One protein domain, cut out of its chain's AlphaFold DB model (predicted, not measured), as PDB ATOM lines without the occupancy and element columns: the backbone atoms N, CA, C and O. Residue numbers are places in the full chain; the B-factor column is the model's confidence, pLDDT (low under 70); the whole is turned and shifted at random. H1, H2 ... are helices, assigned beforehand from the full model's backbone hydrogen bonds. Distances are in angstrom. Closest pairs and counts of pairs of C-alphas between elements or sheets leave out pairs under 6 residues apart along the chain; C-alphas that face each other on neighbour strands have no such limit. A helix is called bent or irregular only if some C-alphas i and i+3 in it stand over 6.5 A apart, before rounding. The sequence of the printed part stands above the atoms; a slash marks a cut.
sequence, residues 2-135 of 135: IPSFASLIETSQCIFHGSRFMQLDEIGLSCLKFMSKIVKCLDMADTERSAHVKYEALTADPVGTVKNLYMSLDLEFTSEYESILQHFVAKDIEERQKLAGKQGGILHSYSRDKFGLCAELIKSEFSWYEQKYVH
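This is residues 2 to 135 of the 135 residues of a protein of Leptocylindrus danicus (UniProt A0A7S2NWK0). What shape do the helices make? H5, the longest helix, pairs with H4, which has H3 at its corner, while H2 has H1 crossing it and H6 beside it; residues 45 to 54 and 101 to 118 join these two groups into a loose frame round an empty middle. What is printed? There are 134 residues with six named helices, H1 to H6 in chain order, and no named strand; the class is all helix. The whole is loose, with a radius of gyration of the C-alphas of 18.9 A, and spans 53 by 42 by 27 A.

What does the longest helix touch? H5, residues 79 to 100, touches H4, residues 62 to 72, with residues 82 to 89 alone, closest at the C-alphas of Gln 86 and Val 63, 6.6 A apart. This hairpin has a shallow tilt of 34 degrees, only just short of steep, opposite ways. H3, residues 55 to 60, and H4 only just touch, with 3 pairs of C-alphas within 8 A, and only at the corner; Leu 58 and Thr 65 have the closest C-alphas, 5.6 A apart. What touches H2, residues 24 to 44? H1, residues 2 to 17, does at a steep tilt of 56 degrees, opposite ways; the closest C-alphas, of Ala 6 and Gly 28, are 5.6 A apart. H6, residues 119 to 133, only just does with residues 122 to 126 alone, by 3 pairs of C-alphas within 8 A, the closest those of Glu 125 and Ser 36, 6.6 A apart; the tilt is a shallow 14 degrees, the same way. Are the backbones in range? Every O i to N i+4 pair is within hydrogen-bond range in H1 to H5, and 9 of 11 in H6.

Where do the helices run? H5 starts at C-alpha 79 (-33.880, -14.718, 15.699) and is 31.5 A long; H2 is 30.0 A and H1 22.1 A. H6 ends at C-alpha 133 (-51.158, -33.340, 33.888). Is any irregular? H6 is: C-alphas 125 and 128 are 7.7 A apart.

Which link is long? H5 to H6 is, with 18 residues; the printed part has no cut. Where is confidence low? Residues 18 to 21, 100 to 110 and 135 have pLDDT under 70.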
ATOM      1  N   ILE A   2     -46.897 -25.272  47.478       90.44
ATOM      2  CA  ILE A   2     -47.761 -24.775  48.579       90.44
ATOM      3  C   ILE A   2     -46.983 -24.278  49.817       90.44
ATOM      4  O   ILE A   2     -47.248 -23.158  50.248       90.44
ATOM      5  N   PRO A   3     -45.976 -25.002  50.348       90.00
ATOM      6  CA  PRO A   3     -45.199 -24.507  51.493       90.00
ATOM      7  C   PRO A   3     -44.387 -23.243  51.171       90.00
ATOM      8  O   PRO A   3     -44.211 -22.384  52.027       90.00
ATOM      9  N   SER A   4     -43.937 -23.104  49.920       89.12
ATOM     10  CA  SER A   4     -43.251 -21.896  49.449       89.12
ATOM     11  C   SER A   4     -44.191 -20.693  49.454       89.12
ATOM     12  O   SER A   4     -43.790 -19.604  49.850       89.12
ATOM     13  N   PHE A   5     -45.445 -20.886  49.034       91.50
ATOM     14  CA  PHE A   5     -46.453 -19.829  49.055       91.50
ATOM     15  C   PHE A   5     -46.826 -19.444  50.492       91.50
ATOM     16  O   PHE A   5     -46.840 -18.262  50.819       91.50
ATOM     17  N   ALA A   6     -47.013 -20.425  51.379       91.50
ATOM     18  CA  ALA A   6     -47.246 -20.171  52.801       91.50
ATOM     19  C   ALA A   6     -46.092 -19.378  53.448       91.50
ATOM     20  O   ALA A   6     -46.335 -18.426  54.186       91.50
ATOM     21  N   SER A   7     -44.841 -19.695  53.096       90.25
ATOM     22  CA  SER A   7     -43.660 -18.952  53.554       90.25
ATOM     23  C   SER A   7     -43.595 -17.517  53.023       90.25
ATOM     24  O   SER A   7     -43.174 -16.613  53.748       90.25
ATOM     25  N   LEU A   8     -44.054 -17.270  51.793       89.88
ATOM     26  CA  LEU A   8     -44.179 -15.915  51.255       89.88
ATOM     27  C   LEU A   8     -45.222 -15.094  52.029       89.88
ATOM     28  O   LEU A   8     -44.969 -13.932  52.356       89.88
ATOM     29  N   ILE A   9     -46.370 -15.697  52.354       90.12
ATOM     30  CA  ILE A   9     -47.422 -15.050  53.150       90.12
ATOM     31  C   ILE A   9     -46.924 -14.748  54.564       90.12
ATOM     32  O   ILE A   9     -47.084 -13.623  55.031       90.12
ATOM     33  N   GLU A  10     -46.264 -15.707  55.212       89.81
ATOM     34  CA  GLU A  10     -45.627 -15.520  56.520       89.81
ATOM     35  C   GLU A  10     -44.630 -14.353  56.496       89.81
ATOM     36  O   GLU A  10     -44.702 -13.453  57.328       89.81
ATOM     37  N   THR A  11     -43.720 -14.334  55.518       87.75
ATOM     38  CA  THR A  11     -42.711 -13.268  55.387       87.75
ATOM     39  C   THR A  11     -43.378 -11.907  55.211       87.75
ATOM     40  O   THR A  11     -42.990 -10.931  55.849       87.75
ATOM     41  N   SER A  12     -44.427 -11.851  54.390       86.56
ATOM     42  CA  SER A  12     -45.196 -10.628  54.160       86.56
ATOM     43  C   SER A  12     -45.886 -10.155  55.445       86.56
ATOM     44  O   SER A  12     -45.768  -8.993  55.819       86.56
ATOM     45  N   GLN A  13     -46.557 -11.052  56.172       84.88
ATOM     46  CA  GLN A  13     -47.228 -10.722  57.434       84.88
ATOM     47  C   GLN A  13     -46.246 -10.308  58.537       84.88
ATOM     48  O   GLN A  13     -46.540  -9.376  59.284       84.88
ATOM     49  N   CYS A  14     -45.063 -10.926  58.594       85.06
ATOM     50  CA  CYS A  14     -43.969 -10.521  59.478       85.06
ATOM     51  C   CYS A  14     -43.586  -9.049  59.294       85.06
ATOM     52  O   CYS A  14     -43.375  -8.353  60.286       85.06
ATOM     53  N   ILE A  15     -43.511  -8.574  58.046       84.94
ATOM     54  CA  ILE A  15     -43.140  -7.187  57.731       84.94
ATOM     55  C   ILE A  15     -44.200  -6.201  58.243       84.94
ATOM     56  O   ILE A  15     -43.845  -5.153  58.777       84.94
ATOM     57  N   PHE A  16     -45.490  -6.527  58.106       79.88
ATOM     58  CA  PHE A  16     -46.581  -5.596  58.427       79.88
ATOM     59  C   PHE A  16     -47.062  -5.649  59.881       79.88
ATOM     60  O   PHE A  16     -47.405  -4.613  60.445       79.88
ATOM     61  N   HIS A  17     -47.116  -6.833  60.494       77.25
ATOM     62  CA  HIS A  17     -47.753  -7.034  61.803       77.25
ATOM     63  C   HIS A  17     -46.776  -7.477  62.903       77.25
ATOM     64  O   HIS A  17     -47.163  -7.579  64.069       77.25
ATOM     65  N   GLY A  18     -45.512  -7.737  62.555       69.44
ATOM     66  CA  GLY A  18     -44.570  -8.419  63.438       69.44
ATOM     67  C   GLY A  18     -44.930  -9.898  63.634       69.44
ATOM     68  O   GLY A  18     -46.042 -10.348  63.368       69.44
ATOM     69  N   SER A  19     -43.984 -10.696  64.124       68.00
ATOM     70  CA  SER A  19     -44.109 -12.163  64.207       68.00
ATOM     71  C   SER A  19     -45.057 -12.688  65.297       68.00
ATOM     72  O   SER A  19     -45.142 -13.894  65.519       68.00
ATOM     73  N   ARG A  20     -45.769 -11.812  66.017       62.03
ATOM     74  CA  ARG A  20     -46.349 -12.134  67.333       62.03
ATOM     75  C   ARG A  20     -47.721 -12.825  67.300       62.03
ATOM     76  O   ARG A  20     -48.147 -13.307  68.343       62.03
ATOM     77  N   PHE A  21     -48.392 -12.895  66.145       65.19
ATOM     78  CA  PHE A  21     -49.778 -13.396  66.039       65.19
ATOM     79  C   PHE A  21     -50.047 -14.316  64.834       65.19
ATOM     80  O   PHE A  21     -51.190 -14.446  64.404       65.19
ATOM     81  N   MET A  22     -49.023 -14.955  64.263       77.88
ATOM     82  CA  MET A  22     -49.225 -15.810  63.088       77.88
ATOM     83  C   MET A  22     -49.538 -17.256  63.474       77.88
ATOM     84  O   MET A  22     -48.706 -17.950  64.056       77.88
ATOM     85  N   GLN A  23     -50.719 -17.724  63.081       86.94
ATOM     86  CA  GLN A  23     -51.090 -19.135  63.144       86.94
ATOM     87  C   GLN A  23     -50.630 -19.832  61.855       86.94
ATOM     88  O   GLN A  23     -51.331 -19.832  60.844       86.94
ATOM     89  N   LEU A  24     -49.412 -20.380  61.868       88.50
ATOM     90  CA  LEU A  24     -48.773 -20.945  60.669       88.50
ATOM     91  C   LEU A  24     -49.557 -22.121  60.067       88.50
ATOM     92  O   LEU A  24     -49.625 -22.241  58.843       88.50
ATOM     93  N   ASP A  25     -50.211 -22.931  60.899       90.88
ATOM     94  CA  ASP A  25     -51.054 -24.045  60.444       90.88
ATOM     95  C   ASP A  25     -52.300 -23.546  59.695       90.88
ATOM     96  O   ASP A  25     -52.660 -24.059  58.632       90.88
ATOM     97  N   GLU A  26     -52.931 -22.477  60.197       90.56
ATOM     98  CA  GLU A  26     -54.063 -21.837  59.522       90.56
ATOM     99  C   GLU A  26     -53.637 -21.209  58.189       90.56
ATOM    100  O   GLU A  26     -54.374 -21.300  57.201       90.56
ATOM    101  N   ILE A  27     -52.436 -20.617  58.129       91.38
ATOM    102  CA  ILE A  27     -51.848 -20.102  56.884       91.38
ATOM    103  C   ILE A  27     -51.644 -21.248  55.891       91.38
ATOM    104  O   ILE A  27     -52.042 -21.118  54.732       91.38
ATOM    105  N   GLY A  28     -51.077 -22.374  56.330       93.19
ATOM    106  CA  GLY A  28     -50.869 -23.556  55.496       93.19
ATOM    107  C   GLY A  28     -52.164 -24.083  54.891       93.19
ATOM    108  O   GLY A  28     -52.272 -24.214  53.667       93.19
ATOM    109  N   LEU A  29     -53.180 -24.319  55.725       93.50
ATOM    110  CA  LEU A  29     -54.493 -24.799  55.286       93.50
ATOM    111  C   LEU A  29     -55.211 -23.802  54.373       93.50
ATOM    112  O   LEU A  29     -55.842 -24.200  53.389       93.50
ATOM    113  N   SER A  30     -55.107 -22.505  54.664       93.56
ATOM    114  CA  SER A  30     -55.680 -21.454  53.817       93.56
ATOM    115  C   SER A  30     -54.999 -21.413  52.452       93.56
ATOM    116  O   SER A  30     -55.683 -21.368  51.430       93.56
ATOM    117  N   CYS A  31     -53.668 -21.518  52.417       94.69
ATOM    118  CA  CYS A  31     -52.893 -21.609  51.182       94.69
ATOM    119  C   CYS A  31     -53.270 -22.853  50.373       94.69
ATOM    120  O   CYS A  31     -53.473 -22.753  49.166       94.69
ATOM    121  N   LEU A  32     -53.413 -24.012  51.021       95.06
ATOM    122  CA  LEU A  32     -53.837 -25.251  50.372       95.06
ATOM    123  C   LEU A  32     -55.202 -25.090  49.686       95.06
ATOM    124  O   LEU A  32     -55.326 -25.352  48.489       95.06
ATOM    125  N   LYS A  33     -56.211 -24.604  50.421       94.62
ATOM    126  CA  LYS A  33     -57.568 -24.383  49.892       94.62
ATOM    127  C   LYS A  33     -57.579 -23.362  48.759       94.62
ATOM    128  O   LYS A  33     -58.239 -23.570  47.743       94.62
ATOM    129  N   PHE A  34     -56.841 -22.269  48.929       95.06
ATOM    130  CA  PHE A  34     -56.723 -21.221  47.925       95.06
ATOM    131  C   PHE A  34     -56.094 -21.745  46.632       95.06
ATOM    132  O   PHE A  34     -56.668 -21.562  45.560       95.06
ATOM    133  N   MET A  35     -54.975 -22.468  46.729       94.88
ATOM    134  CA  MET A  35     -54.305 -23.063  45.570       94.88
ATOM    135  C   MET A  35     -55.178 -24.126  44.893       94.88
ATOM    136  O   MET A  35     -55.289 -24.113  43.671       94.88
ATOM    137  N   SER A  36     -55.851 -24.996  45.658       94.25
ATOM    138  CA  SER A  36     -56.797 -25.996  45.123       94.25
ATOM    139  C   SER A  36     -57.911 -25.310  44.324       94.25
ATOM    140  O   SER A  36     -58.215 -25.709  43.199       94.25
ATOM    141  N   LYS A  37     -58.465 -24.209  44.851       95.31
ATOM    142  CA  LYS A  37     -59.483 -23.411  44.159       95.31
ATOM    143  C   LYS A  37     -58.943 -22.749  42.890       95.31
ATOM    144  O   LYS A  37     -59.593 -22.855  41.857       95.31
ATOM    145  N   ILE A  38     -57.781 -22.095  42.947       94.31
ATOM    146  CA  ILE A  38     -57.181 -21.439  41.774       94.31
ATOM    147  C   ILE A  38     -56.918 -22.447  40.666       94.31
ATOM    148  O   ILE A  38     -57.311 -22.200  39.533       94.31
ATOM    149  N   VAL A  39     -56.295 -23.582  40.982       93.25
ATOM    150  CA  VAL A  39     -55.945 -24.585  39.970       93.25
ATOM    151  C   VAL A  39     -57.204 -25.157  39.318       93.25
ATOM    152  O   VAL A  39     -57.236 -25.290  38.103       93.25
ATOM    153  N   LYS A  40     -58.280 -25.393  40.082       94.00
ATOM    154  CA  LYS A  40     -59.586 -25.779  39.518       94.00
ATOM    155  C   LYS A  40     -60.182 -24.684  38.632       94.00
ATOM    156  O   LYS A  40     -60.690 -24.985  37.562       94.00
ATOM    157  N   CYS A  41     -60.116 -23.417  39.045       93.75
ATOM    158  CA  CYS A  41     -60.600 -22.305  38.225       93.75
ATOM    159  C   CYS A  41     -59.809 -22.161  36.918       93.75
ATOM    160  O   CYS A  41     -60.414 -21.913  35.882       93.75
ATOM    161  N   LEU A  42     -58.486 -22.330  36.962       91.81
ATOM    162  CA  LEU A  42     -57.631 -22.315  35.775       91.81
ATOM    163  C   LEU A  42     -57.926 -23.508  34.862       91.81
ATOM    164  O   LEU A  42     -58.020 -23.320  33.660       91.81
ATOM    165  N   ASP A  43     -58.151 -24.695  35.431       93.19
ATOM    166  CA  ASP A  43     -58.548 -25.889  34.676       93.19
ATOM    167  C   ASP A  43     -59.904 -25.714  33.977       93.19
ATOM    168  O   ASP A  43     -60.077 -26.117  32.833       93.19
ATOM    169  N   MET A  44     -60.865 -25.062  34.638       92.19
ATOM    170  CA  MET A  44     -62.167 -24.734  34.044       92.19
ATOM    171  C   MET A  44     -62.081 -23.647  32.967       92.19
ATOM    172  O   MET A  44     -62.942 -23.585  32.094       92.19
ATOM    173  N   ALA A  45     -61.085 -22.769  33.064       91.62
ATOM    174  CA  ALA A  45     -60.794 -21.745  32.070       91.62
ATOM    175  C   ALA A  45     -59.831 -22.248  30.984       91.62
ATOM    176  O   ALA A  45     -59.413 -21.452  30.144       91.62
ATOM    177  N   ASP A  46     -59.460 -23.533  31.008       89.06
ATOM    178  CA  ASP A  46     -58.540 -24.112  30.044       89.06
ATOM    179  C   ASP A  46     -59.188 -24.135  28.656       89.06
ATOM    180  O   ASP A  46     -60.307 -24.619  28.472       89.06
ATOM    181  N   THR A  47     -58.496 -23.567  27.674       86.06
ATOM    182  CA  THR A  47     -58.978 -23.451  26.298       86.06
ATOM    183  C   THR A  47     -57.968 -24.058  25.339       86.06
ATOM    184  O   THR A  47     -56.816 -24.286  25.694       86.06
ATOM    185  N   GLU A  48     -58.352 -24.216  24.075       80.62
ATOM    186  CA  GLU A  48     -57.431 -24.621  23.000       80.62
ATOM    187  C   GLU A  48     -56.256 -23.643  22.794       80.62
ATOM    188  O   GLU A  48     -55.300 -23.969  22.099       80.62
ATOM    189  N   ARG A  49     -56.313 -22.443  23.389       80.62
ATOM    190  CA  ARG A  49     -55.235 -21.441  23.362       80.62
ATOM    191  C   ARG A  49     -54.381 -21.428  24.629       80.62
ATOM    192  O   ARG A  49     -53.513 -20.567  24.769       80.62
ATOM    193  N   SER A  50     -54.640 -22.329  25.568       86.75
ATOM    194  CA  SER A  50     -53.786 -22.522  26.730       86.75
ATOM    195  C   SER A  50     -52.584 -23.384  26.373       86.75
ATOM    196  O   SER A  50     -52.678 -24.314  25.577       86.75
ATOM    197  N   ALA A  51     -51.466 -23.133  27.046       87.12
ATOM    198  CA  ALA A  51     -50.299 -23.991  26.966       87.12
ATOM    199  C   ALA A  51     -49.830 -24.395  28.361       87.12
ATOM    200  O   ALA A  51     -49.769 -23.578  29.283       87.12
ATOM    201  N   HIS A  52     -49.465 -25.667  28.492       89.19
ATOM    202  CA  HIS A  52     -49.058 -26.276  29.752       89.19
ATOM    203  C   HIS A  52     -47.540 -26.428  29.781       89.19
ATOM    204  O   HIS A  52     -46.969 -27.194  29.007       89.19
ATOM    205  N   VAL A  53     -46.876 -25.701  30.680       91.19
ATOM    206  CA  VAL A  53     -45.414 -25.724  30.813       91.19
ATOM    207  C   VAL A  53     -45.027 -26.375  32.137       91.19
ATOM    208  O   VAL A  53     -45.325 -25.846  33.209       91.19
ATOM    209  N   LYS A  54     -44.333 -27.519  32.069       91.25
ATOM    210  CA  LYS A  54     -43.752 -28.177  33.249       91.25
ATOM    211  C   LYS A  54     -42.553 -27.358  33.746       91.25
ATOM    212  O   LYS A  54     -41.697 -26.956  32.956       91.25
ATOM    213  N   TYR A  55     -42.479 -27.120  35.055       90.81
ATOM    214  CA  TYR A  55     -41.416 -26.311  35.665       90.81
ATOM    215  C   TYR A  55     -40.023 -26.905  35.412       90.81
ATOM    216  O   TYR A  55     -39.068 -26.182  35.132       90.81
ATOM    217  N   GLU A  56     -39.914 -28.228  35.453       90.88
ATOM    218  CA  GLU A  56     -38.682 -28.977  35.205       90.88
ATOM    219  C   GLU A  56     -38.193 -28.785  33.765       90.88
ATOM    220  O   GLU A  56     -37.000 -28.605  33.537       90.88
ATOM    221  N   ALA A  57     -39.112 -28.753  32.794       90.44
ATOM    222  CA  ALA A  57     -38.771 -28.497  31.396       90.44
ATOM    223  C   ALA A  57     -38.277 -27.055  31.200       90.44
ATOM    224  O   ALA A  57     -37.219 -26.838  30.612       90.44
ATOM    225  N   LEU A  58     -38.993 -26.079  31.775       93.25
ATOM    226  CA  LEU A  58     -38.631 -24.663  31.687       93.25
ATOM    227  C   LEU A  58     -37.276 -24.364  32.338       93.25
ATOM    228  O   LEU A  58     -36.523 -23.529  31.850       93.25
ATOM    229  N   THR A  59     -36.969 -25.016  33.458       90.50
ATOM    230  CA  THR A  59     -35.699 -24.808  34.163       90.50
ATOM    231  C   THR A  59     -34.524 -25.506  33.488       90.50
ATOM    232  O   THR A  59     -33.412 -24.985  33.561       90.50
ATOM    233  N   ALA A  60     -34.752 -26.643  32.826       91.75
ATOM    234  CA  ALA A  60     -33.718 -27.362  32.088       91.75
ATOM    235  C   ALA A  60     -33.351 -26.675  30.761       91.75
ATOM    236  O   ALA A  60     -32.169 -26.568  30.440       91.75
ATOM    237  N   ASP A  61     -34.347 -26.197  30.011       94.56
ATOM    238  CA  ASP A  61     -34.155 -25.499  28.737       94.56
ATOM    239  C   ASP A  61     -35.192 -24.372  28.566       94.56
ATOM    240  O   ASP A  61     -36.240 -24.564  27.934       94.56
ATOM    241  N   PRO A  62     -34.939 -23.178  29.137       94.88
ATOM    242  CA  PRO A  62     -35.895 -22.078  29.087       94.88
ATOM    243  C   PRO A  62     -36.110 -21.550  27.668       94.88
ATOM    244  O   PRO A  62     -37.238 -21.231  27.298       94.88
ATOM    245  N   VAL A  63     -35.051 -21.480  26.855       96.25
ATOM    246  CA  VAL A  63     -35.136 -20.949  25.486       96.25
ATOM    247  C   VAL A  63     -35.918 -21.911  24.600       96.25
ATOM    248  O   VAL A  63     -36.864 -21.488  23.934       96.25
ATOM    249  N   GLY A  64     -35.586 -23.206  24.634       96.31
ATOM    250  CA  GLY A  64     -36.315 -24.221  23.878       96.31
ATOM    251  C   GLY A  64     -37.771 -24.337  24.321       96.31
ATOM    252  O   GLY A  64     -38.662 -24.426  23.478       96.31
ATOM    253  N   THR A  65     -38.045 -24.236  25.625       96.44
ATOM    254  CA  THR A  65     -39.419 -24.250  26.150       96.44
ATOM    255  C   THR A  65     -40.252 -23.082  25.613       96.44
ATOM    256  O   THR A  65     -41.368 -23.300  25.143       96.44
ATOM    257  N   VAL A  66     -39.723 -21.851  25.620       95.81
ATOM    258  CA  VAL A  66     -40.441 -20.681  25.079       95.81
ATOM    259  C   VAL A  66     -40.593 -20.781  23.559       95.81
ATOM    260  O   VAL A  66     -41.659 -20.470  23.031       95.81
ATOM    261  N   LYS A  67     -39.579 -21.272  22.842       95.88
ATOM    262  CA  LYS A  67     -39.666 -21.498  21.392       95.88
ATOM    263  C   LYS A  67     -40.781 -22.485  21.036       95.88
ATOM    264  O   LYS A  67     -41.606 -22.193  20.173       95.88
ATOM    265  N   ASN A  68     -40.859 -23.606  21.753       94.19
ATOM    266  CA  ASN A  68     -41.917 -24.602  21.577       94.19
ATOM    267  C   ASN A  68     -43.304 -24.029  21.898       94.19
ATOM    268  O   ASN A  68     -44.267 -24.329  21.196       94.19
ATOM    269  N   LEU A  69     -43.403 -23.173  22.920       94.19
ATOM    270  CA  LEU A  69     -44.638 -22.472  23.260       94.19
ATOM    271  C   LEU A  69     -45.118 -21.587  22.100       94.19
ATOM    272  O   LEU A  69     -46.278 -21.682  21.704       94.19
ATOM    273  N   TYR A  70     -44.229 -20.781  21.518       93.88
ATOM    274  CA  TYR A  70     -44.558 -19.941  20.363       93.88
ATOM    275  C   TYR A  70     -45.032 -20.779  19.174       93.88
ATOM    276  O   TYR A  70     -46.080 -20.492  18.604       93.88
ATOM    277  N   MET A  71     -44.327 -21.872  18.868       91.38
ATOM    278  CA  MET A  71     -44.729 -22.797  17.805       91.38
ATOM    279  C   MET A  71     -46.109 -23.422  18.060       91.38
ATOM    280  O   MET A  71     -46.899 -23.548  17.131       91.38
ATOM    281  N   SER A  72     -46.423 -23.789  19.307       90.12
ATOM    282  CA  SER A  72     -47.721 -24.388  19.664       90.12
ATOM    283  C   SER A  72     -48.904 -23.424  19.541       90.12
ATOM    284  O   SER A  72     -50.036 -23.863  19.368       90.12
ATOM    285  N   LEU A  73     -48.634 -22.119  19.614       88.88
ATOM    286  CA  LEU A  73     -49.630 -21.053  19.528       88.88
ATOM    287  C   LEU A  73     -49.676 -20.390  18.141       88.88
ATOM    288  O   LEU A  73     -50.355 -19.376  17.990       88.88
ATOM    289  N   ASP A  74     -48.961 -20.944  17.155       90.06
ATOM    290  CA  ASP A  74     -48.812 -20.376  15.806       90.06
ATOM    291  C   ASP A  74     -48.283 -18.925  15.831       90.06
ATOM    292  O   ASP A  74     -48.731 -18.041  15.101       90.06
ATOM    293  N   LEU A  75     -47.336 -18.665  16.740       90.75
ATOM    294  CA  LEU A  75     -46.675 -17.374  16.910       90.75
ATOM    295  C   LEU A  75     -45.257 -17.403  16.335       90.75
ATOM    296  O   LEU A  75     -44.521 -18.384  16.462       90.75
ATOM    297  N   GLU A  76     -44.840 -16.280  15.758       96.06
ATOM    298  CA  GLU A  76     -43.498 -16.125  15.204       96.06
ATOM    299  C   GLU A  76     -42.440 -15.987  16.312       96.06
ATOM    300  O   GLU A  76     -42.497 -15.078  17.142       96.06
ATOM    301  N   PHE A  77     -41.437 -16.871  16.296       96.50
ATOM    302  CA  PHE A  77     -40.268 -16.810  17.174       96.50
ATOM    303  C   PHE A  77     -39.042 -16.347  16.377       96.50
ATOM    304  O   PHE A  77     -38.381 -17.141  15.705       96.50
ATOM    305  N   THR A  78     -38.761 -15.044  16.412       97.44
ATOM    306  CA  THR A  78     -37.703 -14.429  15.597       97.44
ATOM    307  C   THR A  78     -36.303 -14.702  16.153       97.44
ATOM    308  O   THR A  78     -36.112 -14.917  17.352       97.44
ATOM    309  N   SER A  79     -35.288 -14.613  15.290       97.06
ATOM    310  CA  SER A  79     -33.880 -14.718  15.699       97.06
ATOM    311  C   SER A  79     -33.444 -13.584  16.634       97.06
ATOM    312  O   SER A  79     -32.593 -13.784  17.498       97.06
ATOM    313  N   GLU A  80     -34.025 -12.391  16.472       97.62
ATOM    314  CA  GLU A  80     -33.781 -11.256  17.368       97.62
ATOM    315  C   GLU A  80     -34.284 -11.566  18.781       97.62
ATOM    316  O   GLU A  80     -33.545 -11.409  19.755       97.62
ATOM    317  N   TYR A  81     -35.511 -12.081  18.893       97.38
ATOM    318  CA  TYR A  81     -36.079 -12.465  20.180       97.38
ATOM    319  C   TYR A  81     -35.306 -13.619  20.828       97.38
ATOM    320  O   TYR A  81     -35.011 -13.560  22.022       97.38
ATOM    321  N   GLU A  82     -34.897 -14.621  20.040       97.31
ATOM    322  CA  GLU A  82     -34.041 -15.717  20.507       97.31
ATOM    323  C   GLU A  82     -32.751 -15.184  21.147       97.31
ATOM    324  O   GLU A  82     -32.405 -15.578  22.263       97.31
ATOM    325  N   SER A  83     -32.083 -14.229  20.494       97.38
ATOM    326  CA  SER A  83     -30.854 -13.619  21.011       97.38
ATOM    327  C   SER A  83     -31.080 -12.843  22.312       97.38
ATOM    328  O   SER A  83     -30.241 -12.909  23.215       97.38
ATOM    329  N   ILE A  84     -32.191 -12.109  22.432       97.44
ATOM    330  CA  ILE A  84     -32.543 -11.370  23.656       97.44
ATOM    331  C   ILE A  84     -32.782 -12.350  24.810       97.44
ATOM    332  O   ILE A  84     -32.261 -12.153  25.911       97.44
ATOM    333  N   LEU A  85     -33.535 -13.421  24.555       96.69
ATOM    334  CA  LEU A  85     -33.867 -14.418  25.566       96.69
ATOM    335  C   LEU A  85     -32.625 -15.187  26.030       96.69
ATOM    336  O   LEU A  85     -32.428 -15.363  27.232       96.69
ATOM    337  N   GLN A  86     -31.751 -15.585  25.103       97.12
ATOM    338  CA  GLN A  86     -30.471 -16.222  25.427       97.12
ATOM    339  C   GLN A  86     -29.594 -15.319  26.299       97.12
ATOM    340  O   GLN A  86     -29.037 -15.780  27.298       97.12
ATOM    341  N   HIS A  87     -29.502 -14.028  25.966       96.81
ATOM    342  CA  HIS A  87     -28.736 -13.073  26.763       96.81
ATOM    343  C   HIS A  87     -29.309 -12.918  28.179       96.81
ATOM    344  O   HIS A  87     -28.559 -12.934  29.157       96.81
ATOM    345  N   PHE A  88     -30.635 -12.816  28.299       96.12
ATOM    346  CA  PHE A  88     -31.317 -12.744  29.590       96.12
ATOM    347  C   PHE A  88     -31.040 -13.981  30.455       96.12
ATOM    348  O   PHE A  88     -30.637 -13.842  31.609       96.12
ATOM    349  N   VAL A  89     -31.196 -15.184  29.891       94.94
ATOM    350  CA  VAL A  89     -30.959 -16.452  30.599       94.94
ATOM    351  C   VAL A  89     -29.501 -16.572  31.045       94.94
ATOM    352  O   VAL A  89     -29.240 -16.937  32.189       94.94
ATOM    353  N   ALA A  90     -28.543 -16.223  30.180       94.50
ATOM    354  CA  ALA A  90     -27.122 -16.261  30.524       94.50
ATOM    355  C   ALA A  90     -26.795 -15.339  31.712       94.50
ATOM    356  O   ALA A  90     -26.079 -15.740  32.632       94.50
ATOM    357  N   LYS A  91     -27.367 -14.131  31.722       95.06
ATOM    358  CA  LYS A  91     -27.187 -13.164  32.808       95.06
ATOM    359  C   LYS A  91     -27.816 -13.639  34.123       95.06
ATOM    360  O   LYS A  91     -27.176 -13.544  35.167       95.06
ATOM    361  N   ASP A  92     -29.032 -14.180  34.085       89.62
ATOM    362  CA  ASP A  92     -29.712 -14.717  35.275       89.62
ATOM    363  C   ASP A  92     -28.946 -15.907  35.885       89.62
ATOM    364  O   ASP A  92     -28.778 -15.977  37.104       89.62
ATOM    365  N   ILE A  93     -28.384 -16.798  35.058       88.44
ATOM    366  CA  ILE A  93     -27.512 -17.888  35.529       88.44
ATOM    367  C   ILE A  93     -26.280 -17.329  36.251       88.44
ATOM    368  O   ILE A  93     -25.942 -17.795  37.343       88.44
ATOM    369  N   GLU A  94     -25.627 -16.315  35.681       90.62
ATOM    370  CA  GLU A  94     -24.461 -15.667  36.290       90.62
ATOM    371  C   GLU A  94     -24.812 -15.028  37.648       90.62
ATOM    372  O   GLU A  94     -24.081 -15.177  38.632       90.62
ATOM    373  N   GLU A  95     -25.955 -14.344  37.739       88.75
ATOM    374  CA  GLU A  95     -26.441 -13.731  38.978       88.75
ATOM    375  C   GLU A  95     -26.761 -14.780  40.052       88.75
ATOM    376  O   GLU A  95     -26.332 -14.638  41.203       88.75
ATOM    377  N   ARG A  96     -27.426 -15.881  39.684       83.12
ATOM    378  CA  ARG A  96     -27.703 -16.996  40.604       83.12
ATOM    379  C   ARG A  96     -26.424 -17.642  41.124       83.12
ATOM    380  O   ARG A  96     -26.336 -17.928  42.316       83.12
ATOM    381  N   GLN A  97     -25.411 -17.819  40.276       84.81
ATOM    382  CA  GLN A  97     -24.103 -18.339  40.692       84.81
ATOM    383  C   GLN A  97     -23.397 -17.393  41.675       84.81
ATOM    384  O   GLN A  97     -22.857 -17.843  42.689       84.81
ATOM    385  N   LYS A  98     -23.458 -16.073  41.440       83.81
ATOM    386  CA  LYS A  98     -22.914 -15.058  42.364       83.81
ATOM    387  C   LYS A  98     -23.602 -15.075  43.730       83.81
ATOM    388  O   LYS A  98     -22.947 -14.823  44.742       83.81
ATOM    389  N   LEU A  99     -24.905 -15.349  43.770       76.19
ATOM    390  CA  LEU A  99     -25.679 -15.455  45.010       76.19
ATOM    391  C   LEU A  99     -25.399 -16.774  45.746       76.19
ATOM    392  O   LEU A  99     -25.169 -16.758  46.956       76.19
ATOM    393  N   ALA A 100     -25.327 -17.892  45.017       66.69
ATOM    394  CA  ALA A 100     -25.011 -19.210  45.571       66.69
ATOM    395  C   ALA A 100     -23.618 -19.258  46.227       66.69
ATOM    396  O   ALA A 100     -23.441 -19.904  47.256       66.69
ATOM    397  N   GLY A 101     -22.638 -18.526  45.684       58.19
ATOM    398  CA  GLY A 101     -21.303 -18.405  46.281       58.19
ATOM    399  C   GLY A 101     -21.246 -17.588  47.582       58.19
ATOM    400  O   GLY A 101     -20.249 -17.662  48.297       58.19
ATOM    401  N   LYS A 102     -22.289 -16.810  47.909       57.09
ATOM    402  CA  LYS A 102     -22.340 -15.946  49.107       57.09
ATOM    403  C   LYS A 102     -23.160 -16.528  50.255       57.09
ATOM    404  O   LYS A 102     -22.931 -16.163  51.404       57.09
ATOM    405  N   GLN A 103     -24.113 -17.407  49.965       51.56
ATOM    406  CA  GLN A 103     -24.953 -18.065  50.960       51.56
ATOM    407  C   GLN A 103     -24.914 -19.564  50.691       51.56
ATOM    408  O   GLN A 103     -25.489 -20.038  49.715       51.56
ATOM    409  N   GLY A 104     -24.200 -20.304  51.539       44.19
ATOM    410  CA  GLY A 104     -24.070 -21.753  51.429       44.19
ATOM    411  C   GLY A 104     -25.432 -22.449  51.359       44.19
ATOM    412  O   GLY A 104     -26.104 -22.630  52.366       44.19
ATOM    413  N   GLY A 105     -25.817 -22.858  50.152       45.22
ATOM    414  CA  GLY A 105     -26.610 -24.054  49.875       45.22
ATOM    415  C   GLY A 105     -28.116 -24.054  50.151       45.22
ATOM    416  O   GLY A 105     -28.784 -24.918  49.595       45.22
ATOM    417  N   ILE A 106     -28.698 -23.150  50.943       50.00
ATOM    418  CA  ILE A 106     -30.156 -23.155  51.182       50.00
ATOM    419  C   ILE A 106     -30.684 -21.720  51.210       50.00
ATOM    420  O   ILE A 106     -30.606 -21.044  52.231       50.00
ATOM    421  N   LEU A 107     -31.243 -21.259  50.084       52.69
ATOM    422  CA  LEU A 107     -31.802 -19.906  49.968       52.69
ATOM    423  C   LEU A 107     -33.061 -19.735  50.844       52.69
ATOM    424  O   LEU A 107     -33.278 -18.660  51.388       52.69
ATOM    425  N   HIS A 108     -33.848 -20.805  51.051       56.81
ATOM    426  CA  HIS A 108     -35.006 -20.833  51.958       56.81
ATOM    427  C   HIS A 108     -35.263 -22.251  52.501       56.81
ATOM    428  O   HIS A 108     -35.555 -23.164  51.730       56.81
ATOM    429  N   SER A 109     -35.207 -22.450  53.823       59.12
ATOM    430  CA  SER A 109     -35.658 -23.692  54.467       59.12
ATOM    431  C   SER A 109     -37.119 -23.548  54.901       59.12
ATOM    432  O   SER A 109     -37.412 -23.118  56.018       59.12
ATOM    433  N   TYR A 110     -38.057 -23.885  54.021       69.94
ATOM    434  CA  TYR A 110     -39.451 -24.097  54.404       69.94
ATOM    435  C   TYR A 110     -39.750 -25.598  54.370       69.94
ATOM    436  O   TYR A 110     -39.409 -26.291  53.413       69.94
ATOM    437  N   SER A 111     -40.386 -26.113  55.420       80.25
ATOM    438  CA  SER A 111     -40.890 -27.486  55.466       80.25
ATOM    439  C   SER A 111     -42.414 -27.468  55.435       80.25
ATOM    440  O   SER A 111     -43.048 -26.483  55.810       80.25
ATOM    441  N   ARG A 112     -43.019 -28.560  54.965       84.00
ATOM    442  CA  ARG A 112     -44.478 -28.729  55.020       84.00
ATOM    443  C   ARG A 112     -44.973 -28.723  56.472       84.00
ATOM    444  O   ARG A 112     -45.958 -28.058  56.774       84.00
ATOM    445  N   ASP A 113     -44.204 -29.362  57.351       86.69
ATOM    446  CA  ASP A 113     -44.497 -29.503  58.779       86.69
ATOM    447  C   ASP A 113     -44.599 -28.151  59.494       86.69
ATOM    448  O   ASP A 113     -45.432 -27.994  60.379       86.69
ATOM    449  N   LYS A 114     -43.818 -27.146  59.068       87.19
ATOM    450  CA  LYS A 114     -43.886 -25.776  59.608       87.19
ATOM    451  C   LYS A 114     -45.282 -25.150  59.479       87.19
ATOM    452  O   LYS A 114     -45.636 -24.287  60.273       87.19
ATOM    453  N   PHE A 115     -46.034 -25.550  58.458       90.31
ATOM    454  CA  PHE A 115     -47.353 -25.006  58.139       90.31
ATOM    455  C   PHE A 115     -48.474 -26.025  58.378       90.31
ATOM    456  O   PHE A 115     -49.539 -25.907  57.774       90.31
ATOM    457  N   GLY A 116     -48.220 -27.074  59.168       90.00
ATOM    458  CA  GLY A 116     -49.219 -28.102  59.469       90.00
ATOM    459  C   GLY A 116     -49.690 -28.891  58.242       90.00
ATOM    460  O   GLY A 116     -50.776 -29.469  58.248       90.00
ATOM    461  N   LEU A 117     -48.905 -28.905  57.160       91.12
ATOM    462  CA  LEU A 117     -49.248 -29.605  55.926       91.12
ATOM    463  C   LEU A 117     -48.595 -30.989  55.917       91.12
ATOM    464  O   LEU A 117     -47.372 -31.095  55.942       91.12
ATOM    465  N   CYS A 118     -49.385 -32.056  55.792       90.88
ATOM    466  CA  CYS A 118     -48.857 -33.390  55.493       90.88
ATOM    467  C   CYS A 118     -48.943 -33.711  53.991       90.88
ATOM    468  O   CYS A 118     -49.681 -33.077  53.227       90.88
ATOM    469  N   ALA A 119     -48.151 -34.689  53.547       88.56
ATOM    470  CA  ALA A 119     -48.076 -35.084  52.142       88.56
ATOM    471  C   ALA A 119     -49.409 -35.654  51.640       88.56
ATOM    472  O   ALA A 119     -49.829 -35.372  50.521       88.56
ATOM    473  N   GLU A 120     -50.070 -36.426  52.495       91.94
ATOM    474  CA  GLU A 120     -51.325 -37.120  52.240       91.94
ATOM    475  C   GLU A 120     -52.448 -36.122  51.977       91.94
ATOM    476  O   GLU A 120     -53.203 -36.287  51.023       91.94
ATOM    477  N   LEU A 121     -52.506 -35.051  52.772       90.56
ATOM    478  CA  LEU A 121     -53.494 -33.989  52.617       90.56
ATOM    479  C   LEU A 121     -53.320 -33.263  51.277       90.56
ATOM    480  O   LEU A 121     -54.283 -33.107  50.528       90.56
ATOM    481  N   ILE A 122     -52.085 -32.879  50.932       92.00
ATOM    482  CA  ILE A 122     -51.790 -32.247  49.637       92.00
ATOM    483  C   ILE A 122     -52.163 -33.197  48.495       92.00
ATOM    484  O   ILE A 122     -52.842 -32.794  47.553       92.00
ATOM    485  N   LYS A 123     -51.767 -34.469  48.598       92.12
ATOM    486  CA  LYS A 123     -52.064 -35.477  47.583       92.12
ATOM    487  C   LYS A 123     -53.567 -35.674  47.405       92.12
ATOM    488  O   LYS A 123     -54.030 -35.738  46.275       92.12
ATOM    489  N   SER A 124     -54.338 -35.732  48.492       93.56
ATOM    490  CA  SER A 124     -55.796 -35.875  48.407       93.56
ATOM    491  C   SER A 124     -56.471 -34.691  47.711       93.56
ATOM    492  O   SER A 124     -57.433 -34.885  46.976       93.56
ATOM    493  N   GLU A 125     -55.944 -33.476  47.879       93.94
ATOM    494  CA  GLU A 125     -56.500 -32.271  47.252       93.94
ATOM    495  C   GLU A 125     -56.150 -32.146  45.763       93.94
ATOM    496  O   GLU A 125     -56.934 -31.598  44.982       93.94
ATOM    497  N   PHE A 126     -54.983 -32.657  45.356       94.19
ATOM    498  CA  PHE A 126     -54.446 -32.500  43.999       94.19
ATOM    499  C   PHE A 126     -54.376 -33.796  43.184       94.19
ATOM    500  O   PHE A 126     -53.887 -33.769  42.058       94.19
ATOM    501  N   SER A 127     -54.917 -34.913  43.677       94.25
ATOM    502  CA  SER A 127     -54.876 -36.198  42.961       94.25
ATOM    503  C   SER A 127     -55.489 -36.120  41.561       94.25
ATOM    504  O   SER A 127     -54.972 -36.719  40.625       94.25
ATOM    505  N   TRP A 128     -56.569 -35.350  41.406       94.00
ATOM    506  CA  TRP A 128     -57.223 -35.116  40.116       94.00
ATOM    507  C   TRP A 128     -56.308 -34.376  39.124       94.00
ATOM    508  O   TRP A 128     -56.332 -34.659  37.930       94.00
ATOM    509  N   TYR A 129     -55.483 -33.447  39.617       92.56
ATOM    510  CA  TYR A 129     -54.554 -32.669  38.803       92.56
ATOM    511  C   TYR A 129     -53.366 -33.533  38.372       92.56
ATOM    512  O   TYR A 129     -52.988 -33.520  37.203       92.56
ATOM    513  N   GLU A 130     -52.821 -34.339  39.291       91.12
ATOM    514  CA  GLU A 130     -51.740 -35.283  38.984       91.12
ATOM    515  C   GLU A 130     -52.155 -36.276  37.889       91.12
ATOM    516  O   GLU A 130     -51.423 -36.470  36.922       91.12
ATOM    517  N   GLN A 131     -53.365 -36.832  37.991       91.94
ATOM    518  CA  GLN A 131     -53.927 -37.741  36.986       91.94
ATOM    519  C   GLN A 131     -54.127 -37.089  35.613       91.94
ATOM    520  O   GLN A 131     -54.126 -37.783  34.601       91.94
ATOM    521  N   LYS A 132     -54.331 -35.769  35.552       90.62
ATOM    522  CA  LYS A 132     -54.571 -35.065  34.288       90.62
ATOM    523  C   LYS A 132     -53.276 -34.581  33.627       90.62
ATOM    524  O   LYS A 132     -53.174 -34.644  32.407       90.62
ATOM    525  N   TYR A 133     -52.296 -34.119  34.409       87.88
ATOM    526  CA  TYR A 133     -51.158 -33.340  33.888       87.88
ATOM    527  C   TYR A 133     -49.761 -33.892  34.206       87.88
ATOM    528  O   TYR A 133     -48.778 -33.422  33.629       87.88
ATOM    529  N   VAL A 134     -49.631 -34.848  35.132       79.06
ATOM    530  CA  VAL A 134     -48.315 -35.325  35.610       79.06
ATOM    531  C   VAL A 134     -47.858 -36.609  34.903       79.06
ATOM    532  O   VAL A 134     -46.703 -37.005  35.060       79.06
ATOM    533  N   HIS A 135     -48.709 -37.206  34.065       57.47
ATOM    534  CA  HIS A 135     -48.316 -38.285  33.153       57.47
ATOM    535  C   HIS A 135     -47.289 -37.836  32.096       57.47
ATOM    536  O   HIS A 135     -47.190 -36.619  31.778       57.47
TER     537      HIS A 135